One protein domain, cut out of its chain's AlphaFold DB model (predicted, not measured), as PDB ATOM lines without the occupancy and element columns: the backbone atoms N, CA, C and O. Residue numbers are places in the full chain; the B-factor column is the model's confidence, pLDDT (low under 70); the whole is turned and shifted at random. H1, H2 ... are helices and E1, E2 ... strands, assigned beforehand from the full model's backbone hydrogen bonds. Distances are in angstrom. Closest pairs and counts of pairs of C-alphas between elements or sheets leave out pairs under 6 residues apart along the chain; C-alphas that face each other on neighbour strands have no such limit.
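Overview. This is residues 2 to 78 of the 142 residues of the protein "Transposase" of Candidatus Accumulibacter aalborgensis (UniProt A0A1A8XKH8). A very short pair of parallel strands, E1 and E2, lies in the middle of four helices: H2 packs on E2 from one side, H4 covers both strands from the other, and H1 and H3 lie at the two far ends of the longest axis. H1 is beside H2, while H3 meets the strand pair only where its end, Glu 65, comes near Ala 50 of E2. The printed part has 77 residues, with four named helices and two named strands in the order H1, E1, H2, E2, H3, H4; the sheet's order is E1, E2, parallel, and the class is mostly helix, with 33 residues in helices and 6 in strands. The whole is compact and rounded, with a radius of gyration of the C-alphas of 12.4 A and spans of 35 by 30 by 26 A.

Along the chain. After residues 2 to 9, H1 holds residues 10 to 20 and is 15.8 A from first to last C-alpha, beginning at C-alpha 10 (40.699, -35.748, 12.177). E1, residues 26 to 28, is 7.0 A long. H2, residues 36 to 43, is 10.7 A long. E2, residues 48 to 50, is 6.3 A long, from C-alpha 48 at (47.407, -44.394, 3.077). H3, residues 59 to 65, is 10.0 A long. H4, residues 68 to 74, is 9.9 A long and ends at C-alpha 74 (41.031, -37.795, -3.487).

Arrangement. E1 and E2 are parallel neighbours, with 7 degrees between their directions. C-alphas 28 and 50 face each other at 4.3 A; N 27 and O 48, 3.1 A apart, and N 50 and O 27, 2.9 A apart, are within hydrogen-bond range. E1, H2 and E2 form a strand-helix-strand unit, two parallel neighbour strands with a helix between them along the chain, and its crossover is right-handed. The closest C-alphas of H2 and E2 are those of Glu 43 and Val 49, 6.2 A apart. H1 and H2 touch, closest at the C-alphas of Val 11 and Asn 38, 6.3 A apart, and run the same way at a shallow tilt of 21 degrees. The closest C-alphas of H4 and E2 are those of Phe 70 and Ala 50, 5.1 A apart; for H4 and E1 they are those of Ala 73 and Ser 28, 5.8 A apart. H3 and H4 are close but not clearly touching, with the C-alphas of Glu 65 and Val 71 closest at 6.9 A, and run the same way at a steep tilt of 64 degrees. H1 and H3, among others, are apart. In H1, H2, H3 and H4 every O i to N i+4 pair is within hydrogen-bond range.

Size, cuts and confidence. The two C-alphas farthest apart, those of Ser 20 and Val 59, are 36.5 A from each other. The printed part has no cut and no long link; the links H1 to E1, H2 to E2 and H3 to H4 are tight, and those from E1 to H2 and from E2 to H3 are short. The mean pLDDT of the printed part is 92.5, and no printed residue is under 70.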
ATOM      1  N   GLU A   2      30.756 -29.075  18.379       78.81
ATOM      2  CA  GLU A   2      30.415 -27.649  18.399       78.81
ATOM      3  C   GLU A   2      31.657 -26.903  18.877       78.81
ATOM      4  O   GLU A   2      32.352 -27.400  19.764       78.81
ATOM      5  N   LYS A   3      31.945 -25.730  18.298       82.56
ATOM      6  CA  LYS A   3      33.112 -24.902  18.667       82.56
ATOM      7  C   LYS A   3      34.461 -25.632  18.528       82.56
ATOM      8  O   LYS A   3      35.404 -25.359  19.267       82.56
ATOM      9  N   GLN A   4      34.547 -26.566  17.584       86.75
ATOM     10  CA  GLN A   4      35.768 -27.286  17.227       86.75
ATOM     11  C   GLN A   4      36.102 -27.002  15.766       86.75
ATOM     12  O   GLN A   4      35.210 -26.704  14.975       86.75
ATOM     13  N   THR A   5      37.386 -27.063  15.438       86.94
ATOM     14  CA  THR A   5      37.898 -26.907  14.077       86.94
ATOM     15  C   THR A   5      38.242 -28.278  13.501       86.94
ATOM     16  O   THR A   5      38.528 -29.209  14.256       86.94
ATOM     17  N   ASP A   6      38.207 -28.407  12.177       88.12
ATOM     18  CA  ASP A   6      38.385 -29.683  11.468       88.12
ATOM     19  C   ASP A   6      39.715 -30.374  11.813       88.12
ATOM     20  O   ASP A   6      39.784 -31.589  12.012       88.12
ATOM     21  N   ASP A   7      40.776 -29.589  11.996       87.44
ATOM     22  CA  ASP A   7      42.092 -30.076  12.409       87.44
ATOM     23  C   ASP A   7      42.092 -30.711  13.808       87.44
ATOM     24  O   ASP A   7      42.964 -31.516  14.111       87.44
ATOM     25  N   LYS A   8      41.116 -30.420  14.670       89.62
ATOM     26  CA  LYS A   8      41.062 -30.996  16.024       89.62
ATOM     27  C   LYS A   8      40.349 -32.339  16.086       89.62
ATOM     28  O   LYS A   8      40.381 -32.984  17.130       89.62
ATOM     29  N   VAL A   9      39.686 -32.750  15.006       91.75
ATOM     30  CA  VAL A   9      38.814 -33.932  15.015       91.75
ATOM     31  C   VAL A   9      39.306 -35.059  14.115       91.75
ATOM     32  O   VAL A   9      38.896 -36.199  14.329       91.75
ATOM     33  N   ALA A  10      40.224 -34.787  13.178       92.75
ATOM     34  CA  ALA A  10      40.699 -35.748  12.177       92.75
ATOM     35  C   ALA A  10      41.107 -37.113  12.767       92.75
ATOM     36  O   ALA A  10      40.604 -38.145  12.328       92.75
ATOM     37  N   VAL A  11      41.963 -37.118  13.797       94.06
ATOM     38  CA  VAL A  11      42.440 -38.351  14.452       94.06
ATOM     39  C   VAL A  11      41.286 -39.090  15.129       94.06
ATOM     40  O   VAL A  11      41.030 -40.250  14.819       94.06
ATOM     41  N   SER A  12      40.505 -38.390  15.959       94.06
ATOM     42  CA  SER A  12      39.364 -38.991  16.668       94.06
ATOM     43  C   SER A  12      38.312 -39.592  15.724       94.06
ATOM     44  O   SER A  12      37.692 -40.611  16.037       94.06
ATOM     45  N   MET A  13      38.120 -38.989  14.544       93.69
ATOM     46  CA  MET A  13      37.215 -39.498  13.515       93.69
ATOM     47  C   MET A  13      37.711 -40.822  12.938       93.69
ATOM     48  O   MET A  13      36.903 -41.731  12.740       93.69
ATOM     49  N   VAL A  14      39.017 -40.951  12.689       95.00
ATOM     50  CA  VAL A  14      39.615 -42.196  12.188       95.00
ATOM     51  C   VAL A  14      39.558 -43.283  13.246       95.00
ATOM     52  O   VAL A  14      39.085 -44.370  12.935       95.00
ATOM     53  N   GLU A  15      39.930 -42.985  14.488       94.62
ATOM     54  CA  GLU A  15      39.883 -43.948  15.597       94.62
ATOM     55  C   GLU A  15      38.462 -44.490  15.809       94.62
ATOM     56  O   GLU A  15      38.241 -45.702  15.851       94.62
ATOM     57  N   THR A  16      37.466 -43.599  15.838       95.25
ATOM     58  CA  THR A  16      36.047 -43.983  15.956       95.25
ATOM     59  C   THR A  16      35.588 -44.818  14.755       95.25
ATOM     60  O   THR A  16      34.835 -45.786  14.900       95.25
ATOM     61  N   SER A  17      36.057 -44.470  13.553       94.94
ATOM     62  CA  SER A  17      35.727 -45.205  12.330       94.94
ATOM     63  C   SER A  17      36.381 -46.583  12.305       94.94
ATOM     64  O   SER A  17      35.720 -47.546  11.937       94.94
ATOM     65  N   GLN A  18      37.634 -46.718  12.744       95.94
ATOM     66  CA  GLN A  18      38.338 -47.998  12.846       95.94
ATOM     67  C   GLN A  18      37.728 -48.908  13.916       95.94
ATOM     68  O   GLN A  18      37.645 -50.115  13.701       95.94
ATOM     69  N   ALA A  19      37.225 -48.349  15.021       95.50
ATOM     70  CA  ALA A  19      36.483 -49.118  16.020       95.50
ATOM     71  C   ALA A  19      35.212 -49.761  15.433       95.50
ATOM     72  O   ALA A  19      34.862 -50.885  15.789       95.50
ATOM     73  N   SER A  20      34.542 -49.071  14.504       95.81
ATOM     74  CA  SER A  20      33.342 -49.579  13.817       95.81
ATOM     75  C   SER A  20      33.673 -50.429  12.582       95.81
ATOM     76  O   SER A  20      32.931 -51.344  12.232       95.81
ATOM     77  N   PHE A  21      34.795 -50.136  11.921       95.12
ATOM     78  CA  PHE A  21      35.255 -50.762  10.685       95.12
ATOM     79  C   PHE A  21      36.752 -51.103  10.792       95.12
ATOM     80  O   PHE A  21      37.589 -50.381  10.242       95.12
ATOM     81  N   PRO A  22      37.123 -52.220  11.451       94.12
ATOM     82  CA  PRO A  22      38.527 -52.551  11.735       94.12
ATOM     83  C   PRO A  22      39.421 -52.718  10.500       94.12
ATOM     84  O   PRO A  22      40.646 -52.641  10.605       94.12
ATOM     85  N   SER A  23      38.820 -52.939   9.327       95.31
ATOM     86  CA  SER A  23      39.500 -53.040   8.033       95.31
ATOM     87  C   SER A  23      39.754 -51.689   7.353       95.31
ATOM     88  O   SER A  23      40.238 -51.663   6.223       95.31
ATOM     89  N   LEU A  24      39.399 -50.563   7.979       94.44
ATOM     90  CA  LEU A  24      39.668 -49.235   7.439       94.44
ATOM     91  C   LEU A  24      41.176 -48.945   7.492       94.44
ATOM     92  O   LEU A  24      41.769 -48.818   8.567       94.44
ATOM     93  N   ARG A  25      41.781 -48.849   6.308       94.06
ATOM     94  CA  ARG A  25      43.226 -48.638   6.122       94.06
ATOM     95  C   ARG A  25      43.582 -47.433   5.255       94.06
ATOM     96  O   ARG A  25      44.724 -46.999   5.270       94.06
ATOM     97  N   ILE A  26      42.622 -46.888   4.510       94.69
ATOM     98  CA  ILE A  26      42.840 -45.776   3.580       94.69
ATOM     99  C   ILE A  26      41.809 -44.694   3.871       94.69
ATOM    100  O   ILE A  26      40.611 -44.981   3.868       94.69
ATOM    101  N   VAL A  27      42.266 -43.462   4.092       94.75
ATOM    102  CA  VAL A  27      41.394 -42.306   4.348       94.75
ATOM    103  C   VAL A  27      41.891 -41.098   3.560       94.75
ATOM    104  O   VAL A  27      43.089 -40.828   3.503       94.75
ATOM    105  N   SER A  28      40.963 -40.364   2.947       94.81
ATOM    106  CA  SER A  28      41.228 -39.074   2.313       94.81
ATOM    107  C   SER A  28      40.535 -37.954   3.080       94.81
ATOM    108  O   SER A  28      39.450 -38.151   3.627       94.81
ATOM    109  N   PHE A  29      41.172 -36.786   3.126       94.12
ATOM    110  CA  PHE A  29      40.697 -35.620   3.862       94.12
ATOM    111  C   PHE A  29      40.708 -34.376   2.992       94.12
ATOM    112  O   PHE A  29      41.541 -34.229   2.094       94.12
ATOM    113  N   ASP A  30      39.823 -33.436   3.306       91.81
ATOM    114  CA  ASP A  30      39.941 -32.082   2.786       91.81
ATOM    115  C   ASP A  30      41.092 -31.333   3.459       91.81
ATOM    116  O   ASP A  30      41.534 -31.643   4.568       91.81
ATOM    117  N   GLN A  31      41.561 -30.283   2.790       90.38
ATOM    118  CA  GLN A  31      42.684 -29.460   3.242       90.38
ATOM    119  C   GLN A  31      42.460 -28.830   4.634       90.38
ATOM    120  O   GLN A  31      43.425 -28.504   5.326       90.38
ATOM    121  N   GLY A  32      41.202 -28.650   5.055       90.19
ATOM    122  CA  GLY A  32      40.843 -28.097   6.367       90.19
ATOM    123  C   GLY A  32      41.316 -28.949   7.551       90.19
ATOM    124  O   GLY A  32      41.678 -28.393   8.585       90.19
ATOM    125  N   PHE A  33      41.412 -30.269   7.368       92.94
ATOM    126  CA  PHE A  33      41.817 -31.227   8.405       92.94
ATOM    127  C   PHE A  33      43.336 -31.303   8.613       92.94
ATOM    128  O   PHE A  33      43.811 -31.990   9.521       92.94
ATOM    129  N   HIS A  34      44.117 -30.617   7.774       92.81
ATOM    130  CA  HIS A  34      45.567 -30.700   7.817       92.81
ATOM    131  C   HIS A  34      46.177 -29.947   9.006       92.81
ATOM    132  O   HIS A  34      46.147 -28.715   9.077       92.81
ATOM    133  N   SER A  35      46.896 -30.697   9.839       93.25
ATOM    134  CA  SER A  35      47.949 -30.213  10.733       93.25
ATOM    135  C   SER A  35      49.139 -31.189  10.676       93.25
ATOM    136  O   SER A  35      48.928 -32.373  10.395       93.25
ATOM    137  N   PRO A  36      50.389 -30.742  10.922       91.25
ATOM    138  CA  PRO A  36      51.544 -31.645  10.931       91.25
ATOM    139  C   PRO A  36      51.370 -32.818  11.902       91.25
ATOM    140  O   PRO A  36      51.636 -33.958  11.537       91.25
ATOM    141  N   SER A  37      50.817 -32.543  13.089       93.44
ATOM    142  CA  SER A  37      50.524 -33.556  14.105       93.44
ATOM    143  C   SER A  37      49.472 -34.565  13.646       93.44
ATOM    144  O   SER A  37      49.630 -35.755  13.892       93.44
ATOM    145  N   ASN A  38      48.414 -34.120  12.953       93.75
ATOM    146  CA  ASN A  38      47.398 -35.036  12.430       93.75
ATOM    147  C   ASN A  38      47.989 -35.974  11.395       93.75
ATOM    148  O   ASN A  38      47.700 -37.163  11.415       93.75
ATOM    149  N   ARG A  39      48.806 -35.435  10.488       90.75
ATOM    150  CA  ARG A  39      49.436 -36.239   9.448       90.75
ATOM    151  C   ARG A  39      50.315 -37.322  10.069       90.75
ATOM    152  O   ARG A  39      50.115 -38.489   9.768       90.75
ATOM    153  N   GLU A  40      51.217 -36.938  10.971       93.00
ATOM    154  CA  GLU A  40      52.121 -37.878  11.643       93.00
ATOM    155  C   GLU A  40      51.362 -38.957  12.422       93.00
ATOM    156  O   GLU A  40      51.692 -40.135  12.312       93.00
ATOM    157  N   ALA A  41      50.318 -38.582  13.166       94.94
ATOM    158  CA  ALA A  41      49.511 -39.538  13.922       94.94
ATOM    159  C   ALA A  41      48.746 -40.513  13.011       94.94
ATOM    160  O   ALA A  41      48.693 -41.709  13.284       94.94
ATOM    161  N   LEU A  42      48.162 -40.019  11.917       94.50
ATOM    162  CA  LEU A  42      47.356 -40.835  11.009       94.50
ATOM    163  C   LEU A  42      48.208 -41.754  10.129       94.50
ATOM    164  O   LEU A  42      47.805 -42.887   9.872       94.50
ATOM    165  N   GLU A  43      49.389 -41.306   9.697       94.06
ATOM    166  CA  GLU A  43      50.341 -42.120   8.925       94.06
ATOM    167  C   GLU A  43      50.887 -43.310   9.736       94.06
ATOM    168  O   GLU A  43      51.315 -44.301   9.154       94.06
ATOM    169  N   GLN A  44      50.831 -43.261  11.073       93.75
ATOM    170  CA  GLN A  44      51.182 -44.402  11.933       93.75
ATOM    171  C   GLN A  44      50.078 -45.469  12.016       93.75
ATOM    172  O   GLN A  44      50.354 -46.603  12.408       93.75
ATOM    173  N   GLN A  45      48.831 -45.118  11.690       92.69
ATOM    174  CA  GLN A  45      47.647 -45.964  11.901       92.69
ATOM    175  C   GLN A  45      47.007 -46.469  10.597       92.69
ATOM    176  O   GLN A  45      46.189 -47.394  10.625       92.69
ATOM    177  N   LEU A  46      47.320 -45.837   9.463       93.94
ATOM    178  CA  LEU A  46      46.702 -46.075   8.160       93.94
ATOM    179  C   LEU A  46      47.767 -46.372   7.104       93.94
ATOM    180  O   LEU A  46      48.833 -45.768   7.098       93.94
ATOM    181  N   ASP A  47      47.429 -47.242   6.156       94.69
ATOM    182  CA  ASP A  47      48.305 -47.591   5.033       94.69
ATOM    183  C   ASP A  47      48.445 -46.414   4.051       94.69
ATOM    184  O   ASP A  47      49.475 -46.256   3.398       94.69
ATOM    185  N   LEU A  48      47.397 -45.589   3.919       94.12
ATOM    186  CA  LEU A  48      47.407 -44.394   3.077       94.12
ATOM    187  C   LEU A  48      46.538 -43.281   3.671       94.12
ATOM    188  O   LEU A  48      45.331 -43.450   3.875       94.12
ATOM    189  N   VAL A  49      47.148 -42.107   3.844       94.69
ATOM    190  CA  VAL A  49      46.479 -40.873   4.270       94.69
ATOM    191  C   VAL A  49      46.573 -39.837   3.156       94.69
ATOM    192  O   VAL A  49      47.604 -39.195   2.956       94.69
ATOM    193  N   ALA A  50      45.479 -39.641   2.424       94.75
ATOM    194  CA  ALA A  50      45.402 -38.615   1.392       94.75
ATOM    195  C   ALA A  50      44.942 -37.278   1.996       94.75
ATOM    196  O   ALA A  50      43.780 -36.896   1.877       94.75
ATOM    197  N   MET A  51      45.856 -36.590   2.686       94.19
ATOM    198  CA  MET A  51      45.615 -35.298   3.338       94.19
ATOM    199  C   MET A  51      46.435 -34.183   2.660       94.19
ATOM    200  O   MET A  51      47.655 -34.133   2.835       94.19
ATOM    201  N   PRO A  52      45.801 -33.286   1.879       92.38
ATOM    202  CA  PRO A  52      46.494 -32.182   1.221       92.38
ATOM    203  C   PRO A  52      47.053 -31.187   2.234       92.38
ATOM    204  O   PRO A  52      46.383 -30.831   3.207       92.38
ATOM    205  N   LYS A  53      48.261 -30.682   1.990       92.38
ATOM    206  CA  LYS A  53      48.869 -29.681   2.859       92.38
ATOM    207  C   LYS A  53      48.160 -28.342   2.727       92.38
ATOM    208  O   LYS A  53      47.896 -27.836   1.637       92.38
ATOM    209  N   LYS A  54      47.919 -27.701   3.870       87.56
ATOM    210  CA  LYS A  54      47.384 -26.341   3.902       87.56
ATOM    211  C   LYS A  54      48.463 -25.314   3.525       87.56
ATOM    212  O   LYS A  54      49.469 -25.186   4.219       87.56
ATOM    213  N   GLY A  55      48.232 -24.539   2.462       87.44
ATOM    214  CA  GLY A  55      49.094 -23.415   2.061       87.44
ATOM    215  C   GLY A  55      50.138 -23.770   0.995       87.44
ATOM    216  O   GLY A  55      49.856 -24.524   0.070       87.44
ATOM    217  N   ARG A  56      51.346 -23.184   1.079       89.12
ATOM    218  CA  ARG A  56      52.398 -23.362   0.059       89.12
ATOM    219  C   ARG A  56      52.998 -24.773   0.114       89.12
ATOM    220  O   ARG A  56      53.570 -25.190   1.129       89.12
ATOM    221  N   LEU A  57      52.914 -25.475  -1.013       89.56
ATOM    222  CA  LEU A  57      53.495 -26.803  -1.201       89.56
ATOM    223  C   LEU A  57      55.008 -26.707  -1.425       89.56
ATOM    224  O   LEU A  57      55.480 -25.874  -2.203       89.56
ATOM    225  N   SER A  58      55.761 -27.562  -0.733       91.62
ATOM    226  CA  SER A  58      57.150 -27.855  -1.097       91.62
ATOM    227  C   SER A  58      57.196 -28.818  -2.291       91.62
ATOM    228  O   SER A  58      56.167 -29.358  -2.699       91.62
ATOM    229  N   VAL A  59      58.387 -29.053  -2.851       92.56
ATOM    230  CA  VAL A  59      58.573 -30.044  -3.929       92.56
ATOM    231  C   VAL A  59      58.149 -31.438  -3.454       92.56
ATOM    232  O   VAL A  59      57.325 -32.069  -4.105       92.56
ATOM    233  N   ALA A  60      58.593 -31.843  -2.261       90.38
ATOM    234  CA  ALA A  60      58.217 -33.120  -1.654       90.38
ATOM    235  C   ALA A  60      56.705 -33.235  -1.381       90.38
ATOM    236  O   ALA A  60      56.115 -34.298  -1.559       90.38
ATOM    237  N   ASP A  61      56.048 -32.138  -0.975       90.12
ATOM    238  CA  ASP A  61      54.589 -32.139  -0.800       90.12
ATOM    239  C   ASP A  61      53.865 -32.345  -2.129       90.12
ATOM    240  O   ASP A  61      52.896 -33.096  -2.190       90.12
ATOM    241  N   ARG A  62      54.346 -31.696  -3.195       91.81
ATOM    242  CA  ARG A  62      53.768 -31.846  -4.529       91.81
ATOM    243  C   ARG A  62      53.938 -33.274  -5.036       91.81
ATOM    244  O   ARG A  62      52.959 -33.836  -5.501       91.81
ATOM    245  N   GLU A  63      55.127 -33.856  -4.908       92.94
ATOM    246  CA  GLU A  63      55.391 -35.245  -5.311       92.94
ATOM    247  C   GLU A  63      54.444 -36.221  -4.607       92.94
ATOM    248  O   GLU A  63      53.780 -37.017  -5.273       92.94
ATOM    249  N   ARG A  64      54.289 -36.085  -3.283       90.06
ATOM    250  CA  ARG A  64      53.347 -36.885  -2.487       90.06
ATOM    251  C   ARG A  64      51.901 -36.713  -2.953       90.06
ATOM    252  O   ARG A  64      51.197 -37.698  -3.134       90.06
ATOM    253  N   GLU A  65      51.436 -35.476  -3.136       92.12
ATOM    254  CA  GLU A  65      50.039 -35.203  -3.515       92.12
ATOM    255  C   GLU A  65      49.709 -35.605  -4.962       92.12
ATOM    256  O   GLU A  65      48.537 -35.766  -5.306       92.12
ATOM    257  N   THR A  66      50.727 -35.789  -5.809       93.44
ATOM    258  CA  THR A  66      50.583 -36.304  -7.181       93.44
ATOM    259  C   THR A  66      50.715 -37.822  -7.295       93.44
ATOM    260  O   THR A  66      50.534 -38.363  -8.385       93.44
ATOM    261  N   GLU A  67      51.023 -38.516  -6.197       95.56
ATOM    262  CA  GLU A  67      51.156 -39.970  -6.185       95.56
ATOM    263  C   GLU A  67      49.825 -40.636  -6.612       95.56
ATOM    264  O   GLU A  67      48.743 -40.183  -6.209       95.56
ATOM    265  N   PRO A  68      49.851 -41.683  -7.461       94.94
ATOM    266  CA  PRO A  68      48.632 -42.282  -8.005       94.94
ATOM    267  C   PRO A  68      47.614 -42.741  -6.951       94.94
ATOM    268  O   PRO A  68      46.406 -42.559  -7.146       94.94
ATOM    269  N   GLY A  69      48.071 -43.328  -5.842       93.75
ATOM    270  CA  GLY A  69      47.237 -43.707  -4.703       93.75
ATOM    271  C   GLY A  69      46.557 -42.503  -4.055       93.75
ATOM    272  O   GLY A  69      45.336 -42.520  -3.866       93.75
ATOM    273  N   PHE A  70      47.311 -41.432  -3.800       94.75
ATOM    274  CA  PHE A  70      46.798 -40.169  -3.264       94.75
ATOM    275  C   PHE A  70      45.693 -39.578  -4.153       94.75
ATOM    276  O   PHE A  70      44.590 -39.280  -3.682       94.75
ATOM    277  N   VAL A  71      45.951 -39.455  -5.458       94.50
ATOM    278  CA  VAL A  71      44.990 -38.900  -6.427       94.50
ATOM    279  C   VAL A  71      43.725 -39.755  -6.490       94.50
ATOM    280  O   VAL A  71      42.606 -39.237  -6.455       94.50
ATOM    281  N   LYS A  72      43.880 -41.084  -6.525       94.38
ATOM    282  CA  LYS A  72      42.751 -42.021  -6.552       94.38
ATOM    283  C   LYS A  72      41.884 -41.918  -5.298       94.38
ATOM    284  O   LYS A  72      40.659 -41.996  -5.413       94.38
ATOM    285  N   ALA A  73      42.495 -41.753  -4.126       93.50
ATOM    286  CA  ALA A  73      41.774 -41.540  -2.878       93.50
ATOM    287  C   ALA A  73      41.009 -40.206  -2.917       93.50
ATOM    288  O   ALA A  73      39.801 -40.187  -2.685       93.50
ATOM    289  N   ARG A  74      41.657 -39.120  -3.354       93.56
ATOM    290  CA  ARG A  74      41.031 -37.795  -3.487       93.56
ATOM    291  C   ARG A  74      39.847 -37.777  -4.458       93.56
ATOM    292  O   ARG A  74      38.843 -37.126  -4.189       93.56
ATOM    293  N   HIS A  75      39.895 -38.532  -5.556       92.75
ATOM    294  CA  HIS A  75      38.762 -38.637  -6.487       92.75
ATOM    295  C   HIS A  75      37.482 -39.207  -5.852       92.75
ATOM    296  O   HIS A  75      36.395 -39.037  -6.405       92.75
ATOM    297  N   LYS A  76      37.560 -39.857  -4.682       90.81
ATOM    298  CA  LYS A  76      36.366 -40.295  -3.945       90.81
ATOM    299  C   LYS A  76      35.566 -39.136  -3.352       90.81
ATOM    300  O   LYS A  76      34.376 -39.321  -3.103       90.81
ATOM    301  N   HIS A  77      36.159 -37.948  -3.219       91.31
ATOM    302  CA  HIS A  77      35.472 -36.765  -2.702       91.31
ATOM    303  C   HIS A  77      34.286 -36.389  -3.591       91.31
ATOM    304  O   HIS A  77      33.223 -36.086  -3.075       91.31
ATOM    305  N   SER A  78      34.387 -36.532  -4.919       91.25
ATOM    306  CA  SER A  78      33.279 -36.204  -5.829       91.25
ATOM    307  C   SER A  78      31.981 -36.957  -5.511       91.25
ATOM    308  O   SER A  78      30.892 -36.418  -5.697       91.25
TER     309      SER A  78